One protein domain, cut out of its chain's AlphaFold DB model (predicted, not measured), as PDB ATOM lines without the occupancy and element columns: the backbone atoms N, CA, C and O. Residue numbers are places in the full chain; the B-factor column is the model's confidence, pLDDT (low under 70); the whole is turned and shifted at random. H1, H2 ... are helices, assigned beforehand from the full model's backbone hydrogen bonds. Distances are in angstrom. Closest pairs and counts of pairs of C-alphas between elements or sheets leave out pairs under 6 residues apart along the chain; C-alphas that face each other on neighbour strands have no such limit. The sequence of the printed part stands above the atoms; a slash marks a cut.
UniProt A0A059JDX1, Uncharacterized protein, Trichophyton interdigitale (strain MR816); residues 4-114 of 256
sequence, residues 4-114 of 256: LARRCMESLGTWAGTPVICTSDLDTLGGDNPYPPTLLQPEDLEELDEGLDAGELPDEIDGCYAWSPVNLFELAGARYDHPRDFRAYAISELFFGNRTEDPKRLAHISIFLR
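What this domain is: This is residues 4 to 114 of the 256 residues of an uncharacterized protein of Trichophyton interdigitale (strain MR816) (UniProt A0A059JDX1). With little regular structure, the domain is two loose clusters, H1, H4 and H5 at one end and H2 and H3 among long loops at the other, joined across an open middle by residues 12 to 17 and 80 to 87, which stand free. The 111 printed residues include five named helices, H1 to H5 in order, and no named strand: all helix, with only 44 residues in named elements. It is loose, radius of gyration of the C-alphas 18.3 A, spanning 50 by 34 by 22 A.

Where its parts are: H5, residues 103 to 112, spans 14.5 A and ends at C-alpha 112, (50.943, -8.628, -11.163). H4, residues 88 to 96, spans 12.4 A. H1, residues 4 to 11, spans 11.1 A from C-alpha 4, (44.930, -5.813, -3.652). H2, residues 42 to 50, spans 12.5 A; H3, residues 72 to 79, 10.5 A.

How they stand to each other: H5 and H4 are close but not clearly touching, closest C-alphas Ser 92 and Leu 106, 7.4 A. H4 and H1 only just touch, with 3 pairs of C-alphas within 8 A, the closest Arg 7 and Phe 95. H2 and H3 are close but not clearly touching, closest C-alphas Leu 48 and Leu 72, 7.6 A. Every O i to N i+4 pair is within hydrogen-bond range in H1, H2, H3 and H5; in H4, 4 of 5.

The domain as a whole: The printed part has no cut. The links H1 to H2 and H2 to H3 are long. pLDDT is under 70 in residues 4 to 11, 57 to 66 and 81 to 114.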
ATOM      1  N   LEU A   4      45.529  -5.092  -2.526       60.94
ATOM      2  CA  LEU A   4      44.930  -5.813  -3.652       60.94
ATOM      3  C   LEU A   4      45.451  -7.248  -3.773       60.94
ATOM      4  O   LEU A   4      44.663  -8.164  -3.963       60.94
ATOM      5  N   ALA A   5      46.760  -7.456  -3.594       61.91
ATOM      6  CA  ALA A   5      47.351  -8.791  -3.617       61.91
ATOM      7  C   ALA A   5      46.798  -9.660  -2.478       61.91
ATOM      8  O   ALA A   5      46.471 -10.819  -2.700       61.91
ATOM      9  N   ARG A   6      46.614  -9.080  -1.284       64.19
ATOM     10  CA  ARG A   6      45.989  -9.772  -0.151       64.19
ATOM     11  C   ARG A   6      44.544 -10.188  -0.451       64.19
ATOM     12  O   ARG A   6      44.217 -11.346  -0.242       64.19
ATOM     13  N   ARG A   7      43.721  -9.282  -0.989       66.56
ATOM     14  CA  ARG A   7      42.337  -9.598  -1.389       66.56
ATOM     15  C   ARG A   7      42.259 -10.667  -2.478       66.56
ATOM     16  O   ARG A   7      41.350 -11.479  -2.462       66.56
ATOM     17  N   CYS A   8      43.210 -10.673  -3.409       64.56
ATOM     18  CA  CYS A   8      43.288 -11.719  -4.427       64.56
ATOM     19  C   CYS A   8      43.644 -13.068  -3.813       64.56
ATOM     20  O   CYS A   8      43.003 -14.054  -4.128       64.56
ATOM     21  N   MET A   9      44.612 -13.124  -2.897       66.44
ATOM     22  CA  MET A   9      44.904 -14.377  -2.198       66.44
ATOM     23  C   MET A   9      43.710 -14.903  -1.399       66.44
ATOM     24  O   MET A   9      43.527 -16.109  -1.343       66.44
ATOM     25  N   GLU A  10      42.907 -14.016  -0.802       67.62
ATOM     26  CA  GLU A  10      41.706 -14.395  -0.043       67.62
ATOM     27  C   GLU A  10      40.637 -15.080  -0.917       67.62
ATOM     28  O   GLU A  10      39.814 -15.815  -0.380       67.62
ATOM     29  N   SER A  11      40.655 -14.890  -2.243       67.75
ATOM     30  CA  SER A  11      39.740 -15.565  -3.173       67.75
ATOM     31  C   SER A  11      40.352 -16.760  -3.914       67.75
ATOM     32  O   SER A  11      39.637 -17.462  -4.628       67.75
ATOM     33  N   LEU A  12      41.655 -17.017  -3.769       72.94
ATOM     34  CA  LEU A  12      42.306 -18.159  -4.408       72.94
ATOM     35  C   LEU A  12      42.167 -19.419  -3.548       72.94
ATOM     36  O   LEU A  12      42.392 -19.390  -2.343       72.94
ATOM     37  N   GLY A  13      41.855 -20.546  -4.192       73.06
ATOM     38  CA  GLY A  13      41.750 -21.837  -3.509       73.06
ATOM     39  C   GLY A  13      40.532 -21.960  -2.588       73.06
ATOM     40  O   GLY A  13      40.527 -22.828  -1.727       73.06
ATOM     41  N   THR A  14      39.500 -21.133  -2.767       80.88
ATOM     42  CA  THR A  14      38.263 -21.162  -1.961       80.88
ATOM     43  C   THR A  14      37.501 -22.482  -2.041       80.88
ATOM     44  O   THR A  14      36.726 -22.776  -1.141       80.88
ATOM     45  N   TRP A  15      37.726 -23.276  -3.090       83.31
ATOM     46  CA  TRP A  15      37.147 -24.615  -3.244       83.31
ATOM     47  C   TRP A  15      37.973 -25.720  -2.573       83.31
ATOM     48  O   TRP A  15      37.564 -26.878  -2.584       83.31
ATOM     49  N   ALA A  16      39.147 -25.405  -2.013       90.00
ATOM     50  CA  ALA A  16      39.965 -26.398  -1.329       90.00
ATOM     51  C   ALA A  16      39.205 -26.967  -0.122       90.00
ATOM     52  O   ALA A  16      38.766 -26.230   0.759       90.00
ATOM     53  N   GLY A  17      39.052 -28.289  -0.092       91.75
ATOM     54  CA  GLY A  17      38.278 -28.986   0.933       91.75
ATOM     55  C   GLY A  17      36.760 -28.940   0.742       91.75
ATOM     56  O   GLY A  17      36.046 -29.554   1.531       91.75
ATOM     57  N   THR A  18      36.251 -28.282  -0.298       91.62
ATOM     58  CA  THR A  18      34.833 -28.340  -0.669       91.62
ATOM     59  C   THR A  18      34.584 -29.566  -1.558       91.62
ATOM     60  O   THR A  18      35.405 -29.838  -2.438       91.62
ATOM     61  N   PRO A  19      33.490 -30.323  -1.345       92.69
ATOM     62  CA  PRO A  19      33.067 -31.371  -2.268       92.69
ATOM     63  C   PRO A  19      32.897 -30.829  -3.687       92.69
ATOM     64  O   PRO A  19      32.298 -29.772  -3.883       92.69
ATOM     65  N   VAL A  20      33.412 -31.552  -4.678       90.44
ATOM     66  CA  VAL A  20      33.294 -31.175  -6.092       90.44
ATOM     67  C   VAL A  20      32.734 -32.323  -6.923       90.44
ATOM     68  O   VAL A  20      33.092 -33.483  -6.733       90.44
ATOM     69  N   ILE A  21      31.870 -31.990  -7.875       90.38
ATOM     70  CA  ILE A  21      31.278 -32.922  -8.835       90.38
ATOM     71  C   ILE A  21      31.261 -32.266 -10.221       90.38
ATOM     72  O   ILE A  21      31.196 -31.042 -10.341       90.38
ATOM     73  N   CYS A  22      31.348 -33.069 -11.274       87.56
ATOM     74  CA  CYS A  22      31.072 -32.646 -12.642       87.56
ATOM     75  C   CYS A  22      29.908 -33.483 -13.173       87.56
ATOM     76  O   CYS A  22      30.035 -34.698 -13.270       87.56
ATOM     77  N   THR A  23      28.795 -32.835 -13.495       86.94
ATOM     78  CA  THR A  23      27.546 -33.478 -13.933       86.94
ATOM     79  C   THR A  23      27.251 -33.162 -15.398       86.94
ATOM     80  O   THR A  23      27.966 -32.371 -16.029       86.94
ATOM     81  N   SER A  24      26.211 -33.786 -15.948       83.44
ATOM     82  CA  SER A  24      25.751 -33.583 -17.321       83.44
ATOM     83  C   SER A  24      24.261 -33.278 -17.375       83.44
ATOM     84  O   SER A  24      23.484 -33.715 -16.537       83.44
ATOM     85  N   ASP A  25      23.857 -32.611 -18.449       82.75
ATOM     86  CA  ASP A  25      22.466 -32.477 -18.894       82.75
ATOM     87  C   ASP A  25      21.770 -33.816 -19.203       82.75
ATOM     88  O   ASP A  25      20.555 -33.855 -19.360       82.75
ATOM     89  N   LEU A  26      22.531 -34.906 -19.308       81.56
ATOM     90  CA  LEU A  26      22.023 -36.253 -19.568       81.56
ATOM     91  C   LEU A  26      21.680 -37.031 -18.291       81.56
ATOM     92  O   LEU A  26      21.099 -38.110 -18.400       81.56
ATOM     93  N   ASP A  27      22.049 -36.510 -17.122       84.12
ATOM     94  CA  ASP A  27      21.808 -37.172 -15.843       84.12
ATOM     95  C   ASP A  27      20.301 -37.164 -15.507       84.12
ATOM     96  O   ASP A  27      19.605 -36.184 -15.800       84.12
ATOM     97  N   THR A  28      19.784 -38.221 -14.860       87.31
ATOM     98  CA  THR A  28      18.372 -38.305 -14.426       87.31
ATOM     99  C   THR A  28      17.967 -37.073 -13.621       87.31
ATOM    100  O   THR A  28      18.716 -36.591 -12.767       87.31
ATOM    101  N   LEU A  29      16.768 -36.572 -13.911       89.12
ATOM    102  CA  LEU A  29      16.159 -35.421 -13.247       89.12
ATOM    103  C   LEU A  29      15.613 -35.800 -11.865       89.12
ATOM    104  O   LEU A  29      15.141 -36.922 -11.674       89.12
ATOM    105  N   GLY A  30      15.604 -34.839 -10.943       87.00
ATOM    106  CA  GLY A  30      15.064 -35.012  -9.596       87.00
ATOM    107  C   GLY A  30      16.025 -35.674  -8.609       87.00
ATOM    108  O   GLY A  30      17.159 -36.051  -8.931       87.00
ATOM    109  N   GLY A  31      15.546 -35.819  -7.377       83.44
ATOM    110  CA  GLY A  31      16.242 -36.420  -6.244       83.44
ATOM    111  C   GLY A  31      16.415 -37.939  -6.347       83.44
ATOM    112  O   GLY A  31      17.213 -38.511  -5.605       83.44
ATOM    113  N   ASP A  32      15.732 -38.596  -7.290       84.44
ATOM    114  CA  ASP A  32      15.883 -40.032  -7.572       84.44
ATOM    115  C   ASP A  32      17.213 -40.378  -8.277       84.44
ATOM    116  O   ASP A  32      17.590 -41.552  -8.367       84.44
ATOM    117  N   ASN A  33      17.950 -39.378  -8.776       83.56
ATOM    118  CA  ASN A  33      19.284 -39.587  -9.329       83.56
ATOM    119  C   ASN A  33      20.250 -40.088  -8.234       83.56
ATOM    120  O   ASN A  33      20.341 -39.475  -7.167       83.56
ATOM    121  N   PRO A  34      21.019 -41.166  -8.473       86.44
ATOM    122  CA  PRO A  34      21.871 -41.795  -7.465       86.44
ATOM    123  C   PRO A  34      23.158 -41.011  -7.140       86.44
ATOM    124  O   PRO A  34      24.211 -41.631  -6.998       86.44
ATOM    125  N   TYR A  35      23.110 -39.680  -7.020       88.38
ATOM    126  CA  TYR A  35      24.262 -38.831  -6.697       88.38
ATOM    127  C   TYR A  35      25.068 -39.347  -5.490       88.38
ATOM    128  O   TYR A  35      24.525 -40.026  -4.610       88.38
ATOM    129  N   PRO A  36      26.369 -38.995  -5.390       86.94
ATOM    130  CA  PRO A  36      27.193 -39.395  -4.258       86.94
ATOM    131  C   PRO A  36      26.514 -39.052  -2.917       86.94
ATOM    132  O   PRO A  36      26.165 -37.894  -2.687       86.94
ATOM    133  N   PRO A  37      26.357 -40.018  -1.996       77.00
ATOM    134  CA  PRO A  37      25.471 -39.886  -0.833       77.00
ATOM    135  C   PRO A  37      25.917 -38.834   0.193       77.00
ATOM    136  O   PRO A  37      25.169 -38.505   1.106       77.00
ATOM    137  N   THR A  38      27.147 -38.329   0.089       78.75
ATOM    138  CA  THR A  38      27.687 -37.274   0.960       78.75
ATOM    139  C   THR A  38      27.659 -35.892   0.318       78.75
ATOM    140  O   THR A  38      28.117 -34.937   0.941       78.75
ATOM    141  N   LEU A  39      27.205 -35.790  -0.933       89.00
ATOM    142  CA  LEU A  39      27.216 -34.544  -1.689       89.00
ATOM    143  C   LEU A  39      26.008 -33.666  -1.363       89.00
ATOM    144  O   LEU A  39      26.187 -32.471  -1.153       89.00
ATOM    145  N   LEU A  40      24.815 -34.262  -1.328       90.81
ATOM    146  CA  LEU A  40      23.541 -33.560  -1.195       90.81
ATOM    147  C   LEU A  40      22.885 -33.879   0.149       90.81
ATOM    148  O   LEU A  40      22.909 -35.023   0.612       90.81
ATOM    149  N   GLN A  41      22.317 -32.858   0.780       90.31
ATOM    150  CA  GLN A  41      21.420 -33.010   1.918       90.31
ATOM    151  C   GLN A  41      19.997 -33.340   1.432       90.31
ATOM    152  O   GLN A  41      19.681 -33.118   0.262       90.31
ATOM    153  N   PRO A  42      19.116 -33.866   2.301       90.00
ATOM    154  CA  PRO A  42      17.728 -34.144   1.931       90.00
ATOM    155  C   PRO A  42      16.988 -32.932   1.356       90.00
ATOM    156  O   PRO A  42      16.176 -33.094   0.453       90.00
ATOM    157  N   GLU A  43      17.295 -31.730   1.844       91.12
ATOM    158  CA  GLU A  43      16.694 -30.484   1.365       91.12
ATOM    159  C   GLU A  43      17.140 -30.147  -0.066       91.12
ATOM    160  O   GLU A  43      16.345 -29.645  -0.854       91.12
ATOM    161  N   ASP A  44      18.386 -30.475  -0.426       91.44
ATOM    162  CA  ASP A  44      18.884 -30.290  -1.793       91.44
ATOM    163  C   ASP A  44      18.176 -31.255  -2.761       91.44
ATOM    164  O   ASP A  44      17.918 -30.910  -3.908       91.44
ATOM    165  N   LEU A  45      17.847 -32.473  -2.312       90.88
ATOM    166  CA  LEU A  45      17.109 -33.452  -3.123       90.88
ATOM    167  C   LEU A  45      15.656 -33.020  -3.355       90.88
ATOM    168  O   LEU A  45      15.153 -33.172  -4.463       90.88
ATOM    169  N   GLU A  46      15.007 -32.459  -2.331       90.88
ATOM    170  CA  GLU A  46      13.659 -31.890  -2.449       90.88
ATOM    171  C   GLU A  46      13.641 -30.729  -3.453       90.88
ATOM    172  O   GLU A  46      12.773 -30.688  -4.318       90.88
ATOM    173  N   GLU A  47      14.651 -29.853  -3.430       90.81
ATOM    174  CA  GLU A  47      14.805 -28.785  -4.427       90.81
ATOM    175  C   GLU A  47      14.950 -29.336  -5.856       90.81
ATOM    176  O   GLU A  47      14.342 -28.812  -6.791       90.81
ATOM    177  N   LEU A  48      15.717 -30.417  -6.045       91.19
ATOM    178  CA  LEU A  48      15.834 -31.059  -7.357       91.19
ATOM    179  C   LEU A  48      14.500 -31.640  -7.842       91.19
ATOM    180  O   LEU A  48      14.242 -31.608  -9.044       91.19
ATOM    181  N   ASP A  49      13.665 -32.163  -6.942       91.12
ATOM    182  CA  ASP A  49      12.333 -32.685  -7.268       91.12
ATOM    183  C   ASP A  49      11.317 -31.574  -7.562       91.12
ATOM    184  O   ASP A  49      10.491 -31.710  -8.471       91.12
ATOM    185  N   GLU A  50      11.364 -30.475  -6.808       90.44
ATOM    186  CA  GLU A  50      10.479 -29.322  -6.990       90.44
ATOM    187  C   GLU A  50      10.816 -28.529  -8.259       90.44
ATOM    188  O   GLU A  50       9.908 -28.050  -8.947       90.44
ATOM    189  N   GLY A  51      12.102 -28.443  -8.606       86.62
ATOM    190  CA  GLY A  51      12.583 -27.687  -9.753       86.62
ATOM    191  C   GLY A  51      12.876 -26.222  -9.449       86.62
ATOM    192  O   GLY A  51      12.853 -25.765  -8.313       86.62
ATOM    193  N   LEU A  52      13.157 -25.460 -10.508       83.06
ATOM    194  CA  LEU A  52      13.482 -24.038 -10.395       83.06
ATOM    195  C   LEU A  52      12.222 -23.175 -10.264       83.06
ATOM    196  O   LEU A  52      11.229 -23.373 -10.974       83.06
ATOM    197  N   ASP A  53      12.306 -22.139  -9.433       81.69
ATOM    198  CA  ASP A  53      11.321 -21.063  -9.411       81.69
ATOM    199  C   ASP A  53      11.319 -20.325 -10.759       81.69
ATOM    200  O   ASP A  53      12.362 -20.030 -11.343       81.69
ATOM    201  N   ALA A  54      10.142 -19.896 -11.226       75.12
ATOM    202  CA  ALA A  54      10.031 -19.126 -12.473       75.12
ATOM    203  C   ALA A  54      10.839 -17.807 -12.468       75.12
ATOM    204  O   ALA A  54      11.109 -17.255 -13.531       75.12
ATOM    205  N   GLY A  55      11.195 -17.286 -11.287       74.69
ATOM    206  CA  GLY A  55      12.050 -16.106 -11.132       74.69
ATOM    207  C   GLY A  55      13.556 -16.398 -11.133       74.69
ATOM    208  O   GLY A  55      14.335 -15.454 -11.224       74.69
ATOM    209  N   GLU A  56      13.962 -17.667 -11.016       72.38
ATOM    210  CA  GLU A  56      15.364 -18.105 -11.095       72.38
ATOM    211  C   GLU A  56      15.787 -18.460 -12.524       72.38
ATOM    212  O   GLU A  56      16.979 -18.523 -12.820       72.38
ATOM    213  N   LEU A  57      14.826 -18.667 -13.427       68.19
ATOM    214  CA  LEU A  57      15.120 -18.960 -14.822       68.19
ATOM    215  C   LEU A  57      15.652 -17.710 -15.546       68.19
ATOM    216  O   LEU A  57      15.056 -16.635 -15.437       68.19
ATOM    217  N   PRO A  58      16.733 -17.836 -16.338       68.38
ATOM    218  CA  PRO A  58      17.139 -16.796 -17.272       68.38
ATOM    219  C   PRO A  58      15.986 -16.421 -18.211       68.38
ATOM    220  O   PRO A  58      15.278 -17.303 -18.691       68.38
ATOM    221  N   ASP A  59      15.863 -15.134 -18.557       67.62
ATOM    222  CA  ASP A  59      14.811 -14.605 -19.451       67.62
ATOM    223  C   ASP A  59      14.723 -15.330 -20.815       67.62
ATOM    224  O   ASP A  59      13.719 -15.242 -21.523       67.62
ATOM    225  N   GLU A  60      15.802 -16.009 -21.212       63.25
ATOM    226  CA  GLU A  60      15.947 -16.736 -22.476       63.25
ATOM    227  C   GLU A  60      15.499 -18.209 -22.397       63.25
ATOM    228  O   GLU A  60      15.375 -18.859 -23.439       63.25
ATOM    229  N   ILE A  61      15.255 -18.741 -21.193       63.00
ATOM    230  CA  ILE A  61      14.812 -20.122 -20.965       63.00
ATOM    231  C   ILE A  61      13.283 -20.161 -20.861       63.00
ATOM    232  O   ILE A  61      12.656 -19.338 -20.200       63.00
ATOM    233  N   ASP A  62      12.668 -21.123 -21.554       58.31
ATOM    234  CA  ASP A  62      11.218 -21.321 -21.542       58.31
ATOM    235  C   ASP A  62      10.734 -21.659 -20.119       58.31
ATOM    236  O   ASP A  62      11.310 -22.502 -19.433       58.31
ATOM    237  N   GLY A  63       9.641 -21.038 -19.672       61.38
ATOM    238  CA  GLY A  63       9.067 -21.263 -18.340       61.38
ATOM    239  C   GLY A  63       8.552 -22.691 -18.118       61.38
ATOM    240  O   GLY A  63       8.089 -23.003 -17.027       61.38
ATOM    241  N   CYS A  64       8.623 -23.560 -19.133       57.44
ATOM    242  CA  CYS A  64       8.328 -24.985 -19.020       57.44
ATOM    243  C   CYS A  64       9.329 -25.775 -18.158       57.44
ATOM    244  O   CYS A  64       8.999 -26.891 -17.772       57.44
ATOM    245  N   TYR A  65      10.490 -25.195 -17.829       58.00
ATOM    246  CA  TYR A  65      11.449 -25.739 -16.855       58.00
ATOM    247  C   TYR A  65      11.173 -25.284 -15.412       58.00
ATOM    248  O   TYR A  65      11.848 -25.724 -14.482       58.00
ATOM    249  N   ALA A  66      10.205 -24.380 -15.211       66.75
ATOM    250  CA  ALA A  66       9.807 -23.957 -13.877       66.75
ATOM    251  C   ALA A  66       8.898 -25.019 -13.252       66.75
ATOM    252  O   ALA A  66       7.945 -25.470 -13.897       66.75
ATOM    253  N   TRP A  67       9.136 -25.346 -11.982       76.12
ATOM    254  CA  TRP A  67       8.322 -26.301 -11.211       76.12
ATOM    255  C   TRP A  67       8.315 -27.737 -11.765       76.12
ATOM    256  O   TRP A  67       7.317 -28.456 -11.647       76.12
ATOM    257  N   SER A  68       9.397 -28.138 -12.432       84.69
ATOM    258  CA  SER A  68       9.624 -29.505 -12.905       84.69
ATOM    259  C   SER A  68      10.956 -30.029 -12.378       84.69
ATOM    260  O   SER A  68      11.887 -29.227 -12.315       84.69
ATOM    261  N   PRO A  69      11.090 -31.340 -12.100       89.88
ATOM    262  CA  PRO A  69      12.343 -31.896 -11.609       89.88
ATOM    263  C   PRO A  69      13.531 -31.521 -12.498       89.88
ATOM    264  O   PRO A  69      13.430 -31.608 -13.724       89.88
ATOM    265  N   VAL A  70      14.645 -31.140 -11.876       90.62
ATOM    266  CA  VAL A  70      15.895 -30.746 -12.545       90.62
ATOM    267  C   VAL A  70      17.060 -31.608 -12.072       90.62
ATOM    268  O   VAL A  70      16.987 -32.262 -11.031       90.62
ATOM    269  N   ASN A  71      18.157 -31.628 -12.824       91.00
ATOM    270  CA  ASN A  71      19.426 -32.196 -12.359       91.00
ATOM    271  C   ASN A  71      20.417 -31.096 -11.924       91.00
ATOM    272  O   ASN A  71      20.198 -29.897 -12.122       91.00
ATOM    273  N   LEU A  72      21.549 -31.492 -11.330       91.06
ATOM    274  CA  LEU A  72      22.561 -30.537 -10.858       91.06
ATOM    275  C   LEU A  72      23.181 -29.705 -11.991       91.06
ATOM    276  O   LEU A  72      23.665 -28.603 -11.736       91.06
ATOM    277  N   PHE A  73      23.196 -30.214 -13.229       87.94
ATOM    278  CA  PHE A  73      23.694 -29.457 -14.378       87.94
ATOM    279  C   PHE A  73      22.770 -28.276 -14.699       87.94
ATOM    280  O   PHE A  73      23.242 -27.147 -14.848       87.94
ATOM    281  N   GLU A  74      21.462 -28.518 -14.760       85.94
ATOM    282  CA  GLU A  74      20.450 -27.487 -15.013       85.94
ATOM    283  C   GLU A  74      20.410 -26.455 -13.881       85.94
ATOM    284  O   GLU A  74      20.458 -25.251 -14.144       85.94
ATOM    285  N   LEU A  75      20.437 -26.920 -12.626       88.00
ATOM    286  CA  LEU A  75      20.502 -26.062 -11.442       88.00
ATOM    287  C   LEU A  75      21.732 -25.141 -11.483       88.00
ATOM    288  O   LEU A  75      21.635 -23.936 -11.239       88.00
ATOM    289  N   ALA A  76      22.898 -25.692 -11.841       86.00
ATOM    290  CA  ALA A  76      24.122 -24.913 -11.971       86.00
ATOM    291  C   ALA A  76      24.049 -23.901 -13.125       86.00
ATOM    292  O   ALA A  76      24.510 -22.770 -12.968       86.00
ATOM    293  N   GLY A  77      23.461 -24.283 -14.261       79.75
ATOM    294  CA  GLY A  77      23.284 -23.405 -15.418       79.75
ATOM    295  C   GLY A  77      22.338 -22.229 -15.163       79.75
ATOM    296  O   GLY A  77      22.544 -21.159 -15.731       79.75
ATOM    297  N   ALA A  78      21.338 -22.400 -14.295       80.50
ATOM    298  CA  ALA A  78      20.425 -21.325 -13.906       80.50
ATOM    299  C   ALA A  78      21.047 -20.353 -12.890       80.50
ATOM    300  O   ALA A  78      20.832 -19.145 -12.966       80.50
ATOM    301  N   ARG A  79      21.842 -20.866 -11.941       80.69
ATOM    302  CA  ARG A  79      22.359 -20.078 -10.806       80.69
ATOM    303  C   ARG A  79      23.720 -19.442 -11.043       80.69
ATOM    304  O   ARG A  79      24.065 -18.471 -10.365       80.69
ATOM    305  N   TYR A  80      24.515 -19.996 -11.952       77.06
ATOM    306  CA  TYR A  80      25.892 -19.572 -12.161       77.06
ATOM    307  C   TYR A  80      26.149 -19.193 -13.614       77.06
ATOM    308  O   TYR A  80      25.835 -19.934 -14.543       77.06
ATOM    309  N   ASP A  81      26.825 -18.062 -13.806       67.12
ATOM    310  CA  ASP A  81      27.313 -17.668 -15.123       67.12
ATOM    311  C   ASP A  81      28.317 -18.692 -15.662       67.12
ATOM    312  O   ASP A  81      29.241 -19.133 -14.961       67.12
ATOM    313  N   HIS A  82      28.206 -19.015 -16.952       59.53
ATOM    314  CA  HIS A  82      29.166 -19.900 -17.592       59.53
ATOM    315  C   HIS A  82      30.579 -19.286 -17.485       59.53
ATOM    316  O   HIS A  82      30.804 -18.145 -17.896       59.53
ATOM    317  N   PRO A  83      31.609 -20.054 -17.073       54.53
ATOM    318  CA  PRO A  83      32.996 -19.575 -17.021       54.53
ATOM    319  C   PRO A  83      33.565 -19.008 -18.338       54.53
ATOM    320  O   PRO A  83      34.631 -18.395 -18.339       54.53
ATOM    321  N   ARG A  84      32.906 -19.232 -19.483       45.56
ATOM    322  CA  ARG A  84      33.290 -18.652 -20.781       45.56
ATOM    323  C   ARG A  84      32.765 -17.229 -20.967       45.56
ATOM    324  O   ARG A  84      33.389 -16.467 -21.704       45.56
ATOM    325  N   ASP A  85      31.713 -16.868 -20.242       47.84
ATOM    326  CA  ASP A  85      31.160 -15.518 -20.160       47.84
ATOM    327  C   ASP A  85      31.826 -14.685 -19.062       47.84
ATOM    328  O   ASP A  85      31.500 -13.511 -18.879       47.84
ATOM    329  N   PHE A  86      32.842 -15.252 -18.399       43.88
ATOM    330  CA  PHE A  86      33.727 -14.572 -17.460       43.88
ATOM    331  C   PHE A  86      34.529 -13.485 -18.190       43.88
ATOM    332  O   PHE A  86      35.676 -13.654 -18.619       43.88
ATOM    333  N   ARG A  87      33.899 -12.325 -18.383       46.53
ATOM    334  CA  ARG A  87      34.544 -11.145 -18.954       46.53
ATOM    335  C   ARG A  87      35.662 -10.741 -17.999       46.53
ATOM    336  O   ARG A  87      35.465 -10.710 -16.790       46.53
ATOM    337  N   ALA A  88      36.821 -10.343 -18.521       44.38
ATOM    338  CA  ALA A  88      37.926  -9.831 -17.698       44.38
ATOM    339  C   ALA A  88      37.505  -8.668 -16.762       44.38
ATOM    340  O   ALA A  88      38.169  -8.393 -15.764       44.38
ATOM    341  N   TYR A  89      36.378  -8.017 -17.067       45.84
ATOM    342  CA  TYR A  89      35.723  -7.017 -16.231       45.84
ATOM    343  C   TYR A  89      35.041  -7.592 -14.974       45.84
ATOM    344  O   TYR A  89      35.039  -6.906 -13.962       45.84
ATOM    345  N   ALA A  90      34.553  -8.835 -14.964       44.50
ATOM    346  CA  ALA A  90      33.947  -9.467 -13.782       44.50
ATOM    347  C   ALA A  90      34.973  -9.668 -12.652       44.50
ATOM    348  O   ALA A  90      34.704  -9.382 -11.492       44.50
ATOM    349  N   ILE A  91      36.213 -10.029 -13.010       47.59
ATOM    350  CA  ILE A  91      37.377  -9.989 -12.107       47.59
ATOM    351  C   ILE A  91      37.565  -8.568 -11.562       47.59
ATOM    352  O   ILE A  91      37.779  -8.378 -10.368       47.59
ATOM    353  N   SER A  92      37.452  -7.548 -12.417       48.16
ATOM    354  CA  SER A  92      37.580  -6.163 -11.968       48.16
ATOM    355  C   SER A  92      36.438  -5.725 -11.037       48.16
ATOM    356  O   SER A  92      36.694  -5.035 -10.057       48.16
ATOM    357  N   GLU A  93      35.205  -6.179 -11.251       50.91
ATOM    358  CA  GLU A  93      34.081  -5.869 -10.362       50.91
ATOM    359  C   GLU A  93      34.207  -6.583  -9.012       50.91
ATOM    360  O   GLU A  93      34.054  -5.939  -7.972       50.91
ATOM    361  N   LEU A  94      34.614  -7.859  -9.011       51.03
ATOM    362  CA  LEU A  94      34.911  -8.629  -7.797       51.03
ATOM    363  C   LEU A  94      36.025  -7.984  -6.952       51.03
ATOM    364  O   LEU A  94      35.957  -7.992  -5.723       51.03
ATOM    365  N   PHE A  95      37.048  -7.397  -7.588       48.25
ATOM    366  CA  PHE A  95      38.209  -6.840  -6.881       48.25
ATOM    367  C   PHE A  95      38.120  -5.338  -6.565       48.25
ATOM    368  O   PHE A  95      38.677  -4.901  -5.548       48.25
ATOM    369  N   PHE A  96      37.431  -4.545  -7.389       51.97
ATOM    370  CA  PHE A  96      37.420  -3.077  -7.305       51.97
ATOM    371  C   PHE A  96      36.027  -2.472  -7.033       51.97
ATOM    372  O   PHE A  96      35.949  -1.288  -6.681       51.97
ATOM    373  N   GLY A  97      34.942  -3.258  -7.107       51.12
ATOM    374  CA  GLY A  97      33.556  -2.771  -7.032       51.12
ATOM    375  C   GLY A  97      33.215  -1.788  -8.164       51.12
ATOM    376  O   GLY A  97      33.951  -1.686  -9.140       51.12
ATOM    377  N   ASN A  98      32.159  -0.974  -8.004       48.06
ATOM    378  CA  ASN A  98      31.756   0.083  -8.963       48.06
ATOM    379  C   ASN A  98      32.757   1.258  -9.090       48.06
ATOM    380  O   ASN A  98      32.392   2.366  -9.493       48.06
ATOM    381  N   ARG A  99      34.022   1.081  -8.701       51.56
ATOM    382  CA  ARG A  99      35.029   2.132  -8.837       51.56
ATOM    383  C   ARG A  99      35.539   2.137 -10.270       51.56
ATOM    384  O   ARG A  99      36.185   1.198 -10.718       51.56
ATOM    385  N   THR A 100      35.280   3.240 -10.963       47.84
ATOM    386  CA  THR A 100      35.838   3.552 -12.281       47.84
ATOM    387  C   THR A 100      37.355   3.751 -12.174       47.84
ATOM    388  O   THR A 100      37.837   4.882 -12.088       47.84
ATOM    389  N   GLU A 101      38.123   2.664 -12.111       54.72
ATOM    390  CA  GLU A 101      39.578   2.725 -12.249       54.72
ATOM    391  C   GLU A 101      39.997   2.747 -13.726       54.72
ATOM    392  O   GLU A 101      39.351   2.167 -14.597       54.72
ATOM    393  N   ASP A 102      41.100   3.446 -14.006       58.25
ATOM    394  CA  ASP A 102      41.705   3.545 -15.336       58.25
ATOM    395  C   ASP A 102      42.015   2.136 -15.897       58.25
ATOM    396  O   ASP A 102      42.795   1.395 -15.284       58.25
ATOM    397  N   PRO A 103      41.494   1.764 -17.082       54.91
ATOM    398  CA  PRO A 103      41.771   0.485 -17.738       54.91
ATOM    399  C   PRO A 103      43.263   0.142 -17.862       54.91
ATOM    400  O   PRO A 103      43.637  -1.033 -17.829       54.91
ATOM    401  N   LYS A 104      44.152   1.142 -17.962       56.25
ATOM    402  CA  LYS A 104      45.609   0.918 -18.001       56.25
ATOM    403  C   LYS A 104      46.167   0.445 -16.660       56.25
ATOM    404  O   LYS A 104      47.099  -0.357 -16.640       56.25
ATOM    405  N   ARG A 105      45.598   0.906 -15.543       56.56
ATOM    406  CA  ARG A 105      45.952   0.427 -14.200       56.56
ATOM    407  C   ARG A 105      45.447  -0.989 -13.967       56.56
ATOM    408  O   ARG A 105      46.209  -1.799 -13.450       56.56
ATOM    409  N   LEU A 106      44.239  -1.307 -14.431       52.91
ATOM    410  CA  LEU A 106      43.689  -2.666 -14.385       52.91
ATOM    411  C   LEU A 106      44.544  -3.652 -15.190       52.91
ATOM    412  O   LEU A 106      44.897  -4.717 -14.686       52.91
ATOM    413  N   ALA A 107      44.974  -3.266 -16.396       54.47
ATOM    414  CA  ALA A 107      45.907  -4.062 -17.190       54.47
ATOM    415  C   ALA A 107      47.238  -4.286 -16.450       54.47
ATOM    416  O   ALA A 107      47.744  -5.405 -16.414       54.47
ATOM    417  N   HIS A 108      47.780  -3.259 -15.795       54.00
ATOM    418  CA  HIS A 108      49.007  -3.391 -15.011       54.00
ATOM    419  C   HIS A 108      48.817  -4.311 -13.793       54.00
ATOM    420  O   HIS A 108      49.637  -5.194 -13.565       54.00
ATOM    421  N   ILE A 109      47.709  -4.185 -13.058       54.41
ATOM    422  CA  ILE A 109      47.387  -5.047 -11.911       54.41
ATOM    423  C   ILE A 109      47.183  -6.503 -12.356       54.41
ATOM    424  O   ILE A 109      47.740  -7.402 -11.736       54.41
ATOM    425  N   SER A 110      46.501  -6.749 -13.477       50.88
ATOM    426  CA  SER A 110      46.320  -8.104 -14.024       50.88
ATOM    427  C   SER A 110      47.643  -8.808 -14.379       50.88
ATOM    428  O   SER A 110      47.736 -10.029 -14.294       50.88
ATOM    429  N   ILE A 111      48.698  -8.048 -14.709       52.69
ATOM    430  CA  ILE A 111      50.049  -8.589 -14.930       52.69
ATOM    431  C   ILE A 111      50.703  -9.016 -13.604       52.69
ATOM    432  O   ILE A 111      51.430 -10.008 -13.585       52.69
ATOM    433  N   PHE A 112      50.424  -8.312 -12.502       51.06
ATOM    434  CA  PHE A 112      50.943  -8.628 -11.163       51.06
ATOM    435  C   PHE A 112      50.143  -9.700 -10.414       51.06
ATOM    436  O   PHE A 112      50.669 -10.282  -9.475       51.06
ATOM    437  N   LEU A 113      48.899  -9.967 -10.812       56.03
ATOM    438  CA  LEU A 113      48.023 -10.972 -10.200       56.03
ATOM    439  C   LEU A 113      48.067 -12.320 -10.936       56.03
ATOM    440  O   LEU A 113      47.076 -13.048 -10.982       56.03
ATOM    441  N   ARG A 114      49.192 -12.664 -11.566       62.44
ATOM    442  CA  ARG A 114      49.323 -13.971 -12.220       62.44
ATOM    443  C   ARG A 114      49.410 -15.044 -11.146       62.44
ATOM    444  O   ARG A 114      50.223 -14.926 -10.250       62.44
TER     445      ARG A 114